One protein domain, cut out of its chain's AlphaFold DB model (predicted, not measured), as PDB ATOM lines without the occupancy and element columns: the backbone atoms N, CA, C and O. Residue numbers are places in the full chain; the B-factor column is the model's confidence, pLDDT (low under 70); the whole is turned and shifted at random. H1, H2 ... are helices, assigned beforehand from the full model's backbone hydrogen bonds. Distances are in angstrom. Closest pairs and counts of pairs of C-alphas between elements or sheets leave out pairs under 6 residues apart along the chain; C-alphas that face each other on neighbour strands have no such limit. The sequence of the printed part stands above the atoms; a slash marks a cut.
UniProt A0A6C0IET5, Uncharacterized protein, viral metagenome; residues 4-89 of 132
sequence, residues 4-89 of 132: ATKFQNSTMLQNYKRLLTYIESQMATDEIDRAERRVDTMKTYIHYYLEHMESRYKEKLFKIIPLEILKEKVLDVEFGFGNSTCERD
ATOM      1  N   ALA A   4      13.977 -47.437   7.073       87.00
ATOM      2  CA  ALA A   4      13.952 -46.659   5.838       87.00
ATOM      3  C   ALA A   4      12.944 -47.226   4.822       87.00
ATOM      4  O   ALA A   4      12.145 -46.482   4.257       87.00
ATOM      5  N   THR A   5      12.911 -48.551   4.638       86.81
ATOM      6  CA  THR A   5      11.932 -49.192   3.745       86.81
ATOM      7  C   THR A   5      10.500 -49.020   4.252       86.81
ATOM      8  O   THR A   5       9.594 -48.795   3.453       86.81
ATOM      9  N   LYS A   6      10.271 -49.088   5.572       86.75
ATOM     10  CA  LYS A   6       8.953 -48.793   6.154       86.75
ATOM     11  C   LYS A   6       8.520 -47.359   5.857       86.75
ATOM     12  O   LYS A   6       7.364 -47.164   5.491       86.75
ATOM     13  N   PHE A   7       9.423 -46.390   6.006       91.62
ATOM     14  CA  PHE A   7       9.141 -44.979   5.741       91.62
ATOM     15  C   PHE A   7       8.789 -44.741   4.270       91.62
ATOM     16  O   PHE A   7       7.755 -44.147   3.974       91.62
ATOM     17  N   GLN A   8       9.615 -45.253   3.354       88.19
ATOM     18  CA  GLN A   8       9.435 -45.099   1.906       88.19
ATOM     19  C   GLN A   8       8.123 -45.715   1.395       88.19
ATOM     20  O   GLN A   8       7.514 -45.182   0.473       88.19
ATOM     21  N   ASN A   9       7.670 -46.810   2.010       89.00
ATOM     22  CA  ASN A   9       6.459 -47.531   1.610       89.00
ATOM     23  C   ASN A   9       5.196 -47.079   2.361       89.00
ATOM     24  O   ASN A   9       4.197 -47.797   2.377       89.00
ATOM     25  N   SER A  10       5.231 -45.955   3.073       89.19
ATOM     26  CA  SER A  10       4.111 -45.479   3.892       89.19
ATOM     27  C   SER A  10       3.808 -44.016   3.610       89.19
ATOM     28  O   SER A  10       4.672 -43.247   3.194       89.19
ATOM     29  N   THR A  11       2.555 -43.619   3.824       90.31
ATOM     30  CA  THR A  11       2.162 -42.217   3.656       90.31
ATOM     31  C   THR A  11       2.800 -41.352   4.742       90.31
ATOM     32  O   THR A  11       3.105 -41.832   5.835       90.31
ATOM     33  N   MET A  12       2.942 -40.047   4.497       91.88
ATOM     34  CA  MET A  12       3.455 -39.123   5.520       91.88
ATOM     35  C   MET A  12       2.624 -39.139   6.804       91.88
ATOM     36  O   MET A  12       3.184 -39.046   7.891       91.88
ATOM     37  N   LEU A  13       1.305 -39.328   6.698       90.06
ATOM     38  CA  LEU A  13       0.436 -39.490   7.862       90.06
ATOM     39  C   LEU A  13       0.758 -40.775   8.638       90.06
ATOM     40  O   LEU A  13       0.858 -40.748   9.860       90.06
ATOM     41  N   GLN A  14       0.955 -41.901   7.946       91.19
ATOM     42  CA  GLN A  14       1.363 -43.155   8.588       91.19
ATOM     43  C   GLN A  14       2.739 -43.023   9.244       91.19
ATOM     44  O   GLN A  14       2.934 -43.509  10.357       91.19
ATOM     45  N   ASN A  15       3.673 -42.332   8.592       93.12
ATOM     46  CA  ASN A  15       4.994 -42.081   9.153       93.12
ATOM     47  C   ASN A  15       4.927 -41.164  10.378       93.12
ATOM     48  O   ASN A  15       5.601 -41.422  11.371       93.12
ATOM     49  N   TYR A  16       4.058 -40.156  10.355       95.62
ATOM     50  CA  TYR A  16       3.785 -39.311  11.512       95.62
ATOM     51  C   TYR A  16       3.229 -40.113  12.692       95.62
ATOM     52  O   TYR A  16       3.770 -40.027  13.792       95.62
ATOM     53  N   LYS A  17       2.220 -40.963  12.460       93.88
ATOM     54  CA  LYS A  17       1.679 -41.850  13.502       93.88
ATOM     55  C   LYS A  17       2.757 -42.774  14.075       93.88
ATOM     56  O   LYS A  17       2.856 -42.897  15.290       93.88
ATOM     57  N   ARG A  18       3.603 -43.368  13.223       94.69
ATOM     58  CA  ARG A  18       4.734 -44.197  13.678       94.69
ATOM     59  C   ARG A  18       5.723 -43.415  14.531       94.69
ATOM     60  O   ARG A  18       6.145 -43.937  15.554       94.69
ATOM     61  N   LEU A  19       6.066 -42.180  14.149       96.50
ATOM     62  CA  LEU A  19       6.928 -41.334  14.976       96.50
ATOM     63  C   LEU A  19       6.328 -41.137  16.373       96.50
ATOM     64  O   LEU A  19       7.044 -41.296  17.355       96.50
ATOM     65  N   LEU A  20       5.034 -40.815  16.464       96.62
ATOM     66  CA  LEU A  20       4.362 -40.635  17.754       96.62
ATOM     67  C   LEU A  20       4.438 -41.910  18.608       96.62
ATOM     68  O   LEU A  20       4.810 -41.836  19.775       96.62
ATOM     69  N   THR A  21       4.186 -43.077  18.010       92.62
ATOM     70  CA  THR A  21       4.307 -44.374  18.696       92.62
ATOM     71  C   THR A  21       5.739 -44.672  19.143       92.62
ATOM     72  O   THR A  21       5.945 -45.218  20.224       92.62
ATOM     73  N   TYR A  22       6.748 -44.323  18.339       93.75
ATOM     74  CA  TYR A  22       8.148 -44.507  18.726       93.75
ATOM     75  C   TYR A  22       8.551 -43.592  19.877       93.75
ATOM     76  O   TYR A  22       9.239 -44.047  20.788       93.75
ATOM     77  N   ILE A  23       8.095 -42.337  19.876       94.94
ATOM     78  CA  ILE A  23       8.321 -41.417  20.993       94.94
ATOM     79  C   ILE A  23       7.672 -41.957  22.266       94.94
ATOM     80  O   ILE A  23       8.341 -42.054  23.288       94.94
ATOM     81  N   GLU A  24       6.412 -42.378  22.197       93.25
ATOM     82  CA  GLU A  24       5.713 -42.975  23.337       93.25
ATOM     83  C   GLU A  24       6.421 -44.235  23.859       93.25
ATOM     84  O   GLU A  24       6.632 -44.381  25.062       93.25
ATOM     85  N   SER A  25       6.881 -45.106  22.957       90.62
ATOM     86  CA  SER A  25       7.642 -46.304  23.333       90.62
ATOM     87  C   SER A  25       8.969 -45.947  24.007       90.62
ATOM     88  O   SER A  25       9.334 -46.565  25.005       90.62
ATOM     89  N   GLN A  26       9.683 -44.935  23.501       90.81
ATOM     90  CA  GLN A  26      10.923 -44.448  24.112       90.81
ATOM     91  C   GLN A  26      10.672 -43.869  25.507       90.81
ATOM     92  O   GLN A  26      11.481 -44.085  26.401       90.81
ATOM     93  N   MET A  27       9.553 -43.172  25.712       91.62
ATOM     94  CA  MET A  27       9.178 -42.633  27.020       91.62
ATOM     95  C   MET A  27       8.880 -43.729  28.049       91.62
ATOM     96  O   MET A  27       9.189 -43.561  29.226       91.62
ATOM     97  N   ALA A  28       8.293 -44.842  27.603       88.38
ATOM     98  CA  ALA A  28       7.935 -45.981  28.446       88.38
ATOM     99  C   ALA A  28       9.083 -46.983  28.673       88.38
ATOM    100  O   ALA A  28       8.929 -47.911  29.459       88.38
ATOM    101  N   THR A  29      10.206 -46.813  27.974       86.19
ATOM    102  CA  THR A  29      11.354 -47.726  28.026       86.19
ATOM    103  C   THR A  29      12.043 -47.690  29.390       86.19
ATOM    104  O   THR A  29      12.343 -46.612  29.900       86.19
ATOM    105  N   ASP A  30      12.392 -48.853  29.939       81.19
ATOM    106  CA  ASP A  30      13.158 -48.964  31.186       81.19
ATOM    107  C   ASP A  30      14.553 -49.613  31.004       81.19
ATOM    108  O   ASP A  30      15.032 -49.864  29.893       81.19
ATOM    109  N   GLU A  31      15.266 -49.845  32.112       71.38
ATOM    110  CA  GLU A  31      16.592 -50.483  32.093       71.38
ATOM    111  C   GLU A  31      16.558 -51.960  31.661       71.38
ATOM    112  O   GLU A  31      17.549 -52.467  31.126       71.38
ATOM    113  N   ILE A  32      15.441 -52.664  31.862       71.31
ATOM    114  CA  ILE A  32      15.287 -54.063  31.446       71.31
ATOM    115  C   ILE A  32      15.204 -54.114  29.916       71.31
ATOM    116  O   ILE A  32      15.913 -54.901  29.281       71.31
ATOM    117  N   ASP A  33      14.452 -53.195  29.309       66.25
ATOM    118  CA  ASP A  33      14.365 -53.042  27.850       66.25
ATOM    119  C   ASP A  33      15.724 -52.728  27.193       66.25
ATOM    120  O   ASP A  33      15.996 -53.132  26.050       66.25
ATOM    121  N   ARG A  34      16.619 -52.037  27.915       67.06
ATOM    122  CA  ARG A  34      18.007 -51.801  27.483       67.06
ATOM    123  C   ARG A  34      18.793 -53.098  27.374       67.06
ATOM    124  O   ARG A  34      19.465 -53.306  26.360       67.06
ATOM    125  N   ALA A  35      18.702 -53.976  28.370       62.56
ATOM    126  CA  ALA A  35      19.361 -55.282  28.321       62.56
ATOM    127  C   ALA A  35      18.866 -56.121  27.122       62.56
ATOM    128  O   ALA A  35      19.632 -56.895  26.540       62.56
ATOM    129  N   GLU A  36      17.625 -55.888  26.683       65.12
ATOM    130  CA  GLU A  36      17.018 -56.507  25.499       65.12
ATOM    131  C   GLU A  36      17.329 -55.807  24.153       65.12
ATOM    132  O   GLU A  36      16.847 -56.245  23.107       65.12
ATOM    133  N   ARG A  37      18.186 -54.772  24.129       62.28
ATOM    134  CA  ARG A  37      18.647 -54.021  22.930       62.28
ATOM    135  C   ARG A  37      17.575 -53.217  22.172       62.28
ATOM    136  O   ARG A  37      17.781 -52.872  21.004       62.28
ATOM    137  N   ARG A  38      16.435 -52.883  22.786       64.31
ATOM    138  CA  ARG A  38      15.347 -52.150  22.093       64.31
ATOM    139  C   ARG A  38      15.569 -50.631  21.999       64.31
ATOM    140  O   ARG A  38      15.031 -49.995  21.096       64.31
ATOM    141  N   VAL A  39      16.410 -50.069  22.865       59.94
ATOM    142  CA  VAL A  39      16.485 -48.617  23.147       59.94
ATOM    143  C   VAL A  39      17.267 -47.816  22.106       59.94
ATOM    144  O   VAL A  39      16.725 -46.877  21.522       59.94
ATOM    145  N   ASP A  40      18.504 -48.220  21.794       62.34
ATOM    146  CA  ASP A  40      19.331 -47.548  20.770       62.34
ATOM    147  C   ASP A  40      18.633 -47.533  19.405       62.34
ATOM    148  O   ASP A  40      18.743 -46.596  18.609       62.34
ATOM    149  N   THR A  41      17.841 -48.574  19.168       77.88
ATOM    150  CA  THR A  41      17.036 -48.729  17.969       77.88
ATOM    151  C   THR A  41      15.905 -47.692  17.921       77.88
ATOM    152  O   THR A  41      15.681 -47.082  16.875       77.88
ATOM    153  N   MET A  42      15.233 -47.425  19.047       86.31
ATOM    154  CA  MET A  42      14.078 -46.525  19.094       86.31
ATOM    155  C   MET A  42      14.464 -45.063  18.860       86.31
ATOM    156  O   MET A  42      13.887 -44.409  17.991       86.31
ATOM    157  N   LYS A  43      15.495 -44.557  19.548       88.56
ATOM    158  CA  LYS A  43      15.992 -43.188  19.316       88.56
ATOM    159  C   LYS A  43      16.466 -42.982  17.884       88.56
ATOM    160  O   LYS A  43      16.156 -41.960  17.276       88.56
ATOM    161  N   THR A  44      17.169 -43.969  17.325       90.38
ATOM    162  CA  THR A  44      17.609 -43.932  15.923       90.38
ATOM    163  C   THR A  44      16.417 -43.792  14.979       90.38
ATOM    164  O   THR A  44      16.465 -43.007  14.031       90.38
ATOM    165  N   TYR A  45      15.315 -44.497  15.248       92.38
ATOM    166  CA  TYR A  45      14.090 -44.361  14.463       92.38
ATOM    167  C   TYR A  45      13.456 -42.982  14.639       92.38
ATOM    168  O   TYR A  45      13.128 -42.345  13.642       92.38
ATOM    169  N   ILE A  46      13.345 -42.470  15.866       94.75
ATOM    170  CA  ILE A  46      12.810 -41.124  16.119       94.75
ATOM    171  C   ILE A  46      13.614 -40.075  15.338       94.75
ATOM    172  O   ILE A  46      13.025 -39.276  14.609       94.75
ATOM    173  N   HIS A  47      14.949 -40.117  15.407       94.94
ATOM    174  CA  HIS A  47      15.821 -39.223  14.642       94.94
ATOM    175  C   HIS A  47      15.610 -39.348  13.134       94.94
ATOM    176  O   HIS A  47      15.429 -38.333  12.463       94.94
ATOM    177  N   TYR A  48      15.574 -40.576  12.610       95.38
ATOM    178  CA  TYR A  48      15.366 -40.818  11.184       95.38
ATOM    179  C   TYR A  48      14.054 -40.195  10.694       95.38
ATOM    180  O   TYR A  48      14.035 -39.463   9.704       95.38
ATOM    181  N   TYR A  49      12.953 -40.421  11.411       96.62
ATOM    182  CA  TYR A  49      11.660 -39.849  11.045       96.62
ATOM    183  C   TYR A  49      11.672 -38.328  11.178       96.62
ATOM    184  O   TYR A  49      11.197 -37.651  10.274       96.62
ATOM    185  N   LEU A  50      12.239 -37.769  12.252       96.50
ATOM    186  CA  LEU A  50      12.367 -36.318  12.410       96.50
ATOM    187  C   LEU A  50      13.189 -35.683  11.287       96.50
ATOM    188  O   LEU A  50      12.854 -34.593  10.843       96.50
ATOM    189  N   GLU A  51      14.237 -36.321  10.787       96.25
ATOM    190  CA  GLU A  51      15.020 -35.774   9.678       96.25
ATOM    191  C   GLU A  51      14.195 -35.721   8.383       96.25
ATOM    192  O   GLU A  51      14.150 -34.687   7.716       96.25
ATOM    193  N   HIS A  52      13.443 -36.786   8.096       96.31
ATOM    194  CA  HIS A  52      12.750 -36.978   6.819       96.31
ATOM    195  C   HIS A  52      11.292 -36.484   6.810       96.31
ATOM    196  O   HIS A  52      10.646 -36.465   5.762       96.31
ATOM    197  N   MET A  53      10.745 -36.075   7.958       95.00
ATOM    198  CA  MET A  53       9.364 -35.598   8.055       95.00
ATOM    199  C   MET A  53       9.182 -34.202   7.438       95.00
ATOM    200  O   MET A  53      10.002 -33.303   7.632       95.00
ATOM    201  N   GLU A  54       8.046 -33.978   6.775       92.94
ATOM    202  CA  GLU A  54       7.617 -32.648   6.333       92.94
ATOM    203  C   GLU A  54       7.388 -31.699   7.523       92.94
ATOM    204  O   GLU A  54       6.871 -32.098   8.574       92.94
ATOM    205  N   SER A  55       7.682 -30.411   7.324       94.75
ATOM    206  CA  SER A  55       7.595 -29.375   8.363       94.75
ATOM    207  C   SER A  55       6.230 -29.299   9.046       94.75
ATOM    208  O   SER A  55       6.173 -29.225  10.270       94.75
ATOM    209  N   ARG A  56       5.123 -29.433   8.301       93.44
ATOM    210  CA  ARG A  56       3.767 -29.384   8.879       93.44
ATOM    211  C   ARG A  56       3.512 -30.455   9.946       93.44
ATOM    212  O   ARG A  56       2.768 -30.217  10.889       93.44
ATOM    213  N   TYR A  57       4.109 -31.642   9.812       93.69
ATOM    214  CA  TYR A  57       3.955 -32.715  10.799       93.69
ATOM    215  C   TYR A  57       4.889 -32.515  11.993       93.69
ATOM    216  O   TYR A  57       4.519 -32.855  13.114       93.69
ATOM    217  N   LYS A  58       6.056 -31.891  11.782       95.56
ATOM    218  CA  LYS A  58       6.923 -31.429  12.877       95.56
ATOM    219  C   LYS A  58       6.230 -30.355  13.710       95.56
ATOM    220  O   LYS A  58       6.231 -30.441  14.926       95.56
ATOM    221  N   GLU A  59       5.563 -29.396  13.074       94.88
ATOM    222  CA  GLU A  59       4.777 -28.371  13.774       94.88
ATOM    223  C   GLU A  59       3.649 -28.982  14.612       94.88
ATOM    224  O   GLU A  59       3.433 -28.561  15.747       94.88
ATOM    225  N   LYS A  60       2.944 -29.993  14.087       93.81
ATOM    226  CA  LYS A  60       1.942 -30.742  14.862       93.81
ATOM    227  C   LYS A  60       2.571 -31.475  16.042       93.81
ATOM    228  O   LYS A  60       2.076 -31.351  17.156       93.81
ATOM    229  N   LEU A  61       3.684 -32.180  15.819       96.88
ATOM    230  CA  LEU A  61       4.443 -32.827  16.890       96.88
ATOM    231  C   LEU A  61       4.829 -31.827  17.983       96.88
ATOM    232  O   LEU A  61       4.600 -32.102  19.153       96.88
ATOM    233  N   PHE A  62       5.362 -30.663  17.612       96.62
ATOM    234  CA  PHE A  62       5.860 -29.682  18.574       96.62
ATOM    235  C   PHE A  62       4.764 -28.959  19.362       96.62
ATOM    236  O   PHE A  62       5.052 -28.362  20.395       96.62
ATOM    237  N   LYS A  63       3.500 -29.060  18.932       95.00
ATOM    238  CA  LYS A  63       2.340 -28.671  19.751       95.00
ATOM    239  C   LYS A  63       2.017 -29.693  20.842       95.00
ATOM    240  O   LYS A  63       1.440 -29.317  21.855       95.00
ATOM    241  N   ILE A  64       2.366 -30.961  20.627       95.56
ATOM    242  CA  ILE A  64       2.171 -32.050  21.594       95.56
ATOM    243  C   ILE A  64       3.369 -32.132  22.544       95.56
ATOM    244  O   ILE A  64       3.196 -32.234  23.755       95.56
ATOM    245  N   ILE A  65       4.579 -32.068  21.984       96.38
ATOM    246  CA  ILE A  65       5.852 -32.176  22.695       96.38
ATOM    247  C   ILE A  65       6.752 -31.039  22.220       96.38
ATOM    248  O   ILE A  65       7.342 -31.161  21.142       96.38
ATOM    249  N   PRO A  66       6.880 -29.940  22.982       96.06
ATOM    250  CA  PRO A  66       7.792 -28.856  22.633       96.06
ATOM    251  C   PRO A  66       9.193 -29.388  22.313       96.06
ATOM    252  O   PRO A  66       9.638 -30.367  22.916       96.06
ATOM    253  N   LEU A  67       9.885 -28.764  21.358       95.38
ATOM    254  CA  LEU A  67      11.160 -29.272  20.840       95.38
ATOM    255  C   LEU A  67      12.202 -29.463  21.950       95.38
ATOM    256  O   LEU A  67      12.963 -30.429  21.923       95.38
ATOM    257  N   GLU A  68      12.225 -28.554  22.915       95.81
ATOM    258  CA  GLU A  68      13.111 -28.579  24.075       95.81
ATOM    259  C   GLU A  68      12.821 -29.810  24.939       95.81
ATOM    260  O   GLU A  68      13.733 -30.563  25.257       95.81
ATOM    261  N   ILE A  69      11.542 -30.085  25.210       95.56
ATOM    262  CA  ILE A  69      11.115 -31.271  25.960       95.56
ATOM    263  C   ILE A  69      11.437 -32.553  25.190       95.56
ATOM    264  O   ILE A  69      11.938 -33.509  25.776       95.56
ATOM    265  N   LEU A  70      11.200 -32.582  23.876       95.00
ATOM    266  CA  LEU A  70      11.527 -33.737  23.042       95.00
ATOM    267  C   LEU A  70      13.029 -34.045  23.087       95.00
ATOM    268  O   LEU A  70      13.420 -35.203  23.216       95.00
ATOM    269  N   LYS A  71      13.879 -33.019  23.008       94.19
ATOM    270  CA  LYS A  71      15.330 -33.189  23.127       94.19
ATOM    271  C   LYS A  71      15.714 -33.659  24.525       94.19
ATOM    272  O   LYS A  71      16.218 -34.766  24.673       94.19
ATOM    273  N   GLU A  72      15.382 -32.873  25.543       94.00
ATOM    274  CA  GLU A  72      15.887 -33.075  26.901       94.00
ATOM    275  C   GLU A  72      15.309 -34.305  27.596       94.00
ATOM    276  O   GLU A  72      15.992 -34.902  28.422       94.00
ATOM    277  N   LYS A  73      14.052 -34.671  27.319       92.94
ATOM    278  CA  LYS A  73      13.334 -35.712  28.072       92.94
ATOM    279  C   LYS A  73      13.140 -37.021  27.315       92.94
ATOM    280  O   LYS A  73      12.788 -38.007  27.950       92.94
ATOM    281  N   VAL A  74      13.369 -37.047  25.997       91.31
ATOM    282  CA  VAL A  74      13.193 -38.253  25.161       91.31
ATOM    283  C   VAL A  74      14.486 -38.642  24.445       91.31
ATOM    284  O   VAL A  74      14.869 -39.812  24.455       91.31
ATOM    285  N   LEU A  75      15.168 -37.684  23.808       91.75
ATOM    286  CA  LEU A  75      16.340 -37.972  22.973       91.75
ATOM    287  C   LEU A  75      17.650 -38.007  23.771       91.75
ATOM    288  O   LEU A  75      18.463 -38.908  23.555       91.75
ATOM    289  N   ASP A  76      17.837 -37.089  24.718       90.31
ATOM    290  CA  ASP A  76      19.076 -36.972  25.500       90.31
ATOM    291  C   ASP A  76      19.105 -37.926  26.706       90.31
ATOM    292  O   ASP A  76      20.176 -38.332  27.158       90.31
ATOM    293  N   VAL A  77      17.939 -38.352  27.201       85.50
ATOM    294  CA  VAL A  77      17.826 -39.306  28.318       85.50
ATOM    295  C   VAL A  77      18.237 -40.697  27.870       85.50
ATOM    296  O   VAL A  77      17.702 -41.202  26.891       85.50
ATOM    297  N   GLU A  78      19.149 -41.347  28.589       80.88
ATOM    298  CA  GLU A  78      19.696 -42.654  28.208       80.88
ATOM    299  C   GLU A  78      18.613 -43.734  27.994       80.88
ATOM    300  O   GLU A  78      18.665 -44.450  26.992       80.88
ATOM    301  N   PHE A  79      17.607 -43.800  28.868       80.94
ATOM    302  CA  PHE A  79      16.454 -44.701  28.774       80.94
ATOM    303  C   PHE A  79      15.201 -44.050  29.380       80.94
ATOM    304  O   PHE A  79      15.281 -43.394  30.417       80.94
ATOM    305  N   GLY A  80      14.045 -44.247  28.745       84.44
ATOM    306  CA  GLY A  80      12.765 -43.776  29.274       84.44
ATOM    307  C   GLY A  80      12.534 -42.273  29.151       84.44
ATOM    308  O   GLY A  80      13.154 -41.580  28.340       84.44
ATOM    309  N   PHE A  81      11.609 -41.782  29.976       88.12
ATOM    310  CA  PHE A  81      11.275 -40.369  30.108       88.12
ATOM    311  C   PHE A  81      11.748 -39.803  31.446       88.12
ATOM    312  O   PHE A  81      11.155 -40.072  32.491       88.12
ATOM    313  N   GLY A  82      12.774 -38.951  31.400       83.44
ATOM    314  CA  GLY A  82      13.237 -38.191  32.563       83.44
ATOM    315  C   GLY A  82      13.472 -39.043  33.821       83.44
ATOM    316  O   GLY A  82      13.919 -40.184  33.750       83.44
ATOM    317  N   ASN A  83      13.204 -38.465  34.993       84.44
ATOM    318  CA  ASN A  83      13.311 -39.166  36.272       84.44
ATOM    319  C   ASN A  83      11.943 -39.728  36.700       84.44
ATOM    320  O   ASN A  83      11.055 -38.969  37.086       84.44
ATOM    321  N   SER A  84      11.809 -41.057  36.736       78.31
ATOM    322  CA  SER A  84      10.570 -41.770  37.098       78.31
ATOM    323  C   SER A  84      10.105 -41.578  38.548       78.31
ATOM    324  O   SER A  84       8.966 -41.897  38.875       78.31
ATOM    325  N   THR A  85      10.956 -41.043  39.425       84.44
ATOM    326  CA  THR A  85      10.593 -40.701  40.815       84.44
ATOM    327  C   THR A  85      10.209 -39.231  40.989       84.44
ATOM    328  O   THR A  85       9.766 -38.824  42.063       84.44
ATOM    329  N   CYS A  86      10.374 -38.415  39.945       90.44
ATOM    330  CA  CYS A  86      10.026 -37.002  39.960       90.44
ATOM    331  C   CYS A  86       8.568 -36.817  39.522       90.44
ATOM    332  O   CYS A  86       8.230 -37.033  38.361       90.44
ATOM    333  N   GLU A  87       7.716 -36.344  40.432       91.94
ATOM    334  CA  GLU A  87       6.285 -36.104  40.180       91.94
ATOM    335  C   GLU A  87       6.033 -35.220  38.947       91.94
ATOM    336  O   GLU A  87       5.187 -35.536  38.119       91.94
ATOM    337  N   ARG A  88       6.843 -34.172  38.755       91.56
ATOM    338  CA  ARG A  88       6.733 -33.279  37.589       91.56
ATOM    339  C   ARG A  88       7.028 -33.980  36.263       91.56
ATOM    340  O   ARG A  88       6.377 -33.685  35.264       91.56
ATOM    341  N   ASP A  89       8.003 -34.887  36.245       90.75
ATOM    342  CA  ASP A  89       8.320 -35.655  35.039       90.75
ATOM    343  C   ASP A  89       7.220 -36.693  34.772       90.75
ATOM    344  O   ASP A  89       6.815 -36.868  33.626       90.75
TER     345      ASP A  89
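What this domain is: This is residues 4 to 89 of the 132 residues of an uncharacterized protein of viral metagenome (UniProt A0A6C0IET5). Two long helices, H2 and H4, lie side by side and run opposite ways through the middle of a flat domain, with H5 and H6 making a corner along one side of this pair. The short H1 sits near the beginning of H2, the short H3 lies past its other end, and residues 76 to 89 form a tail with no named element. The printed part has 86 residues with six named helices, H1 to H6 in order, and no named strand; the class is all helix. It is compact, with a radius of gyration of the C-alphas of 13.1 A, and spans 37 by 29 by 15 A.

How they stand to each other: H1, residues 4 to 8, is close to but not clearly touching H2, residues 12 to 28; their closest C-alphas, of Phe 7 and Asn 15, are 6.1 A apart. H3, residues 31 to 35, is apart from H2. H2 and H4, residues 39 to 52, touch at a shallow tilt of 31 degrees, opposite ways, with the C-alphas of Leu 19 and Ile 46 closest at 6.0 A. H5, residues 55 to 64, is close to but not clearly touching H2, with the C-alphas of Tyr 16 and Tyr 57 closest at 6.6 A. H6, residues 67 to 75, only just touches H2, with 3 pairs of C-alphas within 8 A; Met 27 and Val 74 have the closest, 6.2 A apart. Every O i to N i+4 pair is within hydrogen-bond range in H1, H2, H3, H4 and H6, and 5 of 6 in H5.

Where its parts are: H1 begins at C-alpha 4, (13.952, -46.659, 5.838). From first to last C-alpha H2 measures 24.3 A, H4 20.4 A and H5 14.5 A. H6 ends at C-alpha 75, (16.340, -37.972, 22.973).

The domain as a whole: The two C-alphas farthest apart, of Asn 9 and Glu 87, are 40.2 A apart. The printed part has no cut, and the five links between helices are tight. The pLDDT is under 70 at residues 33 to 40.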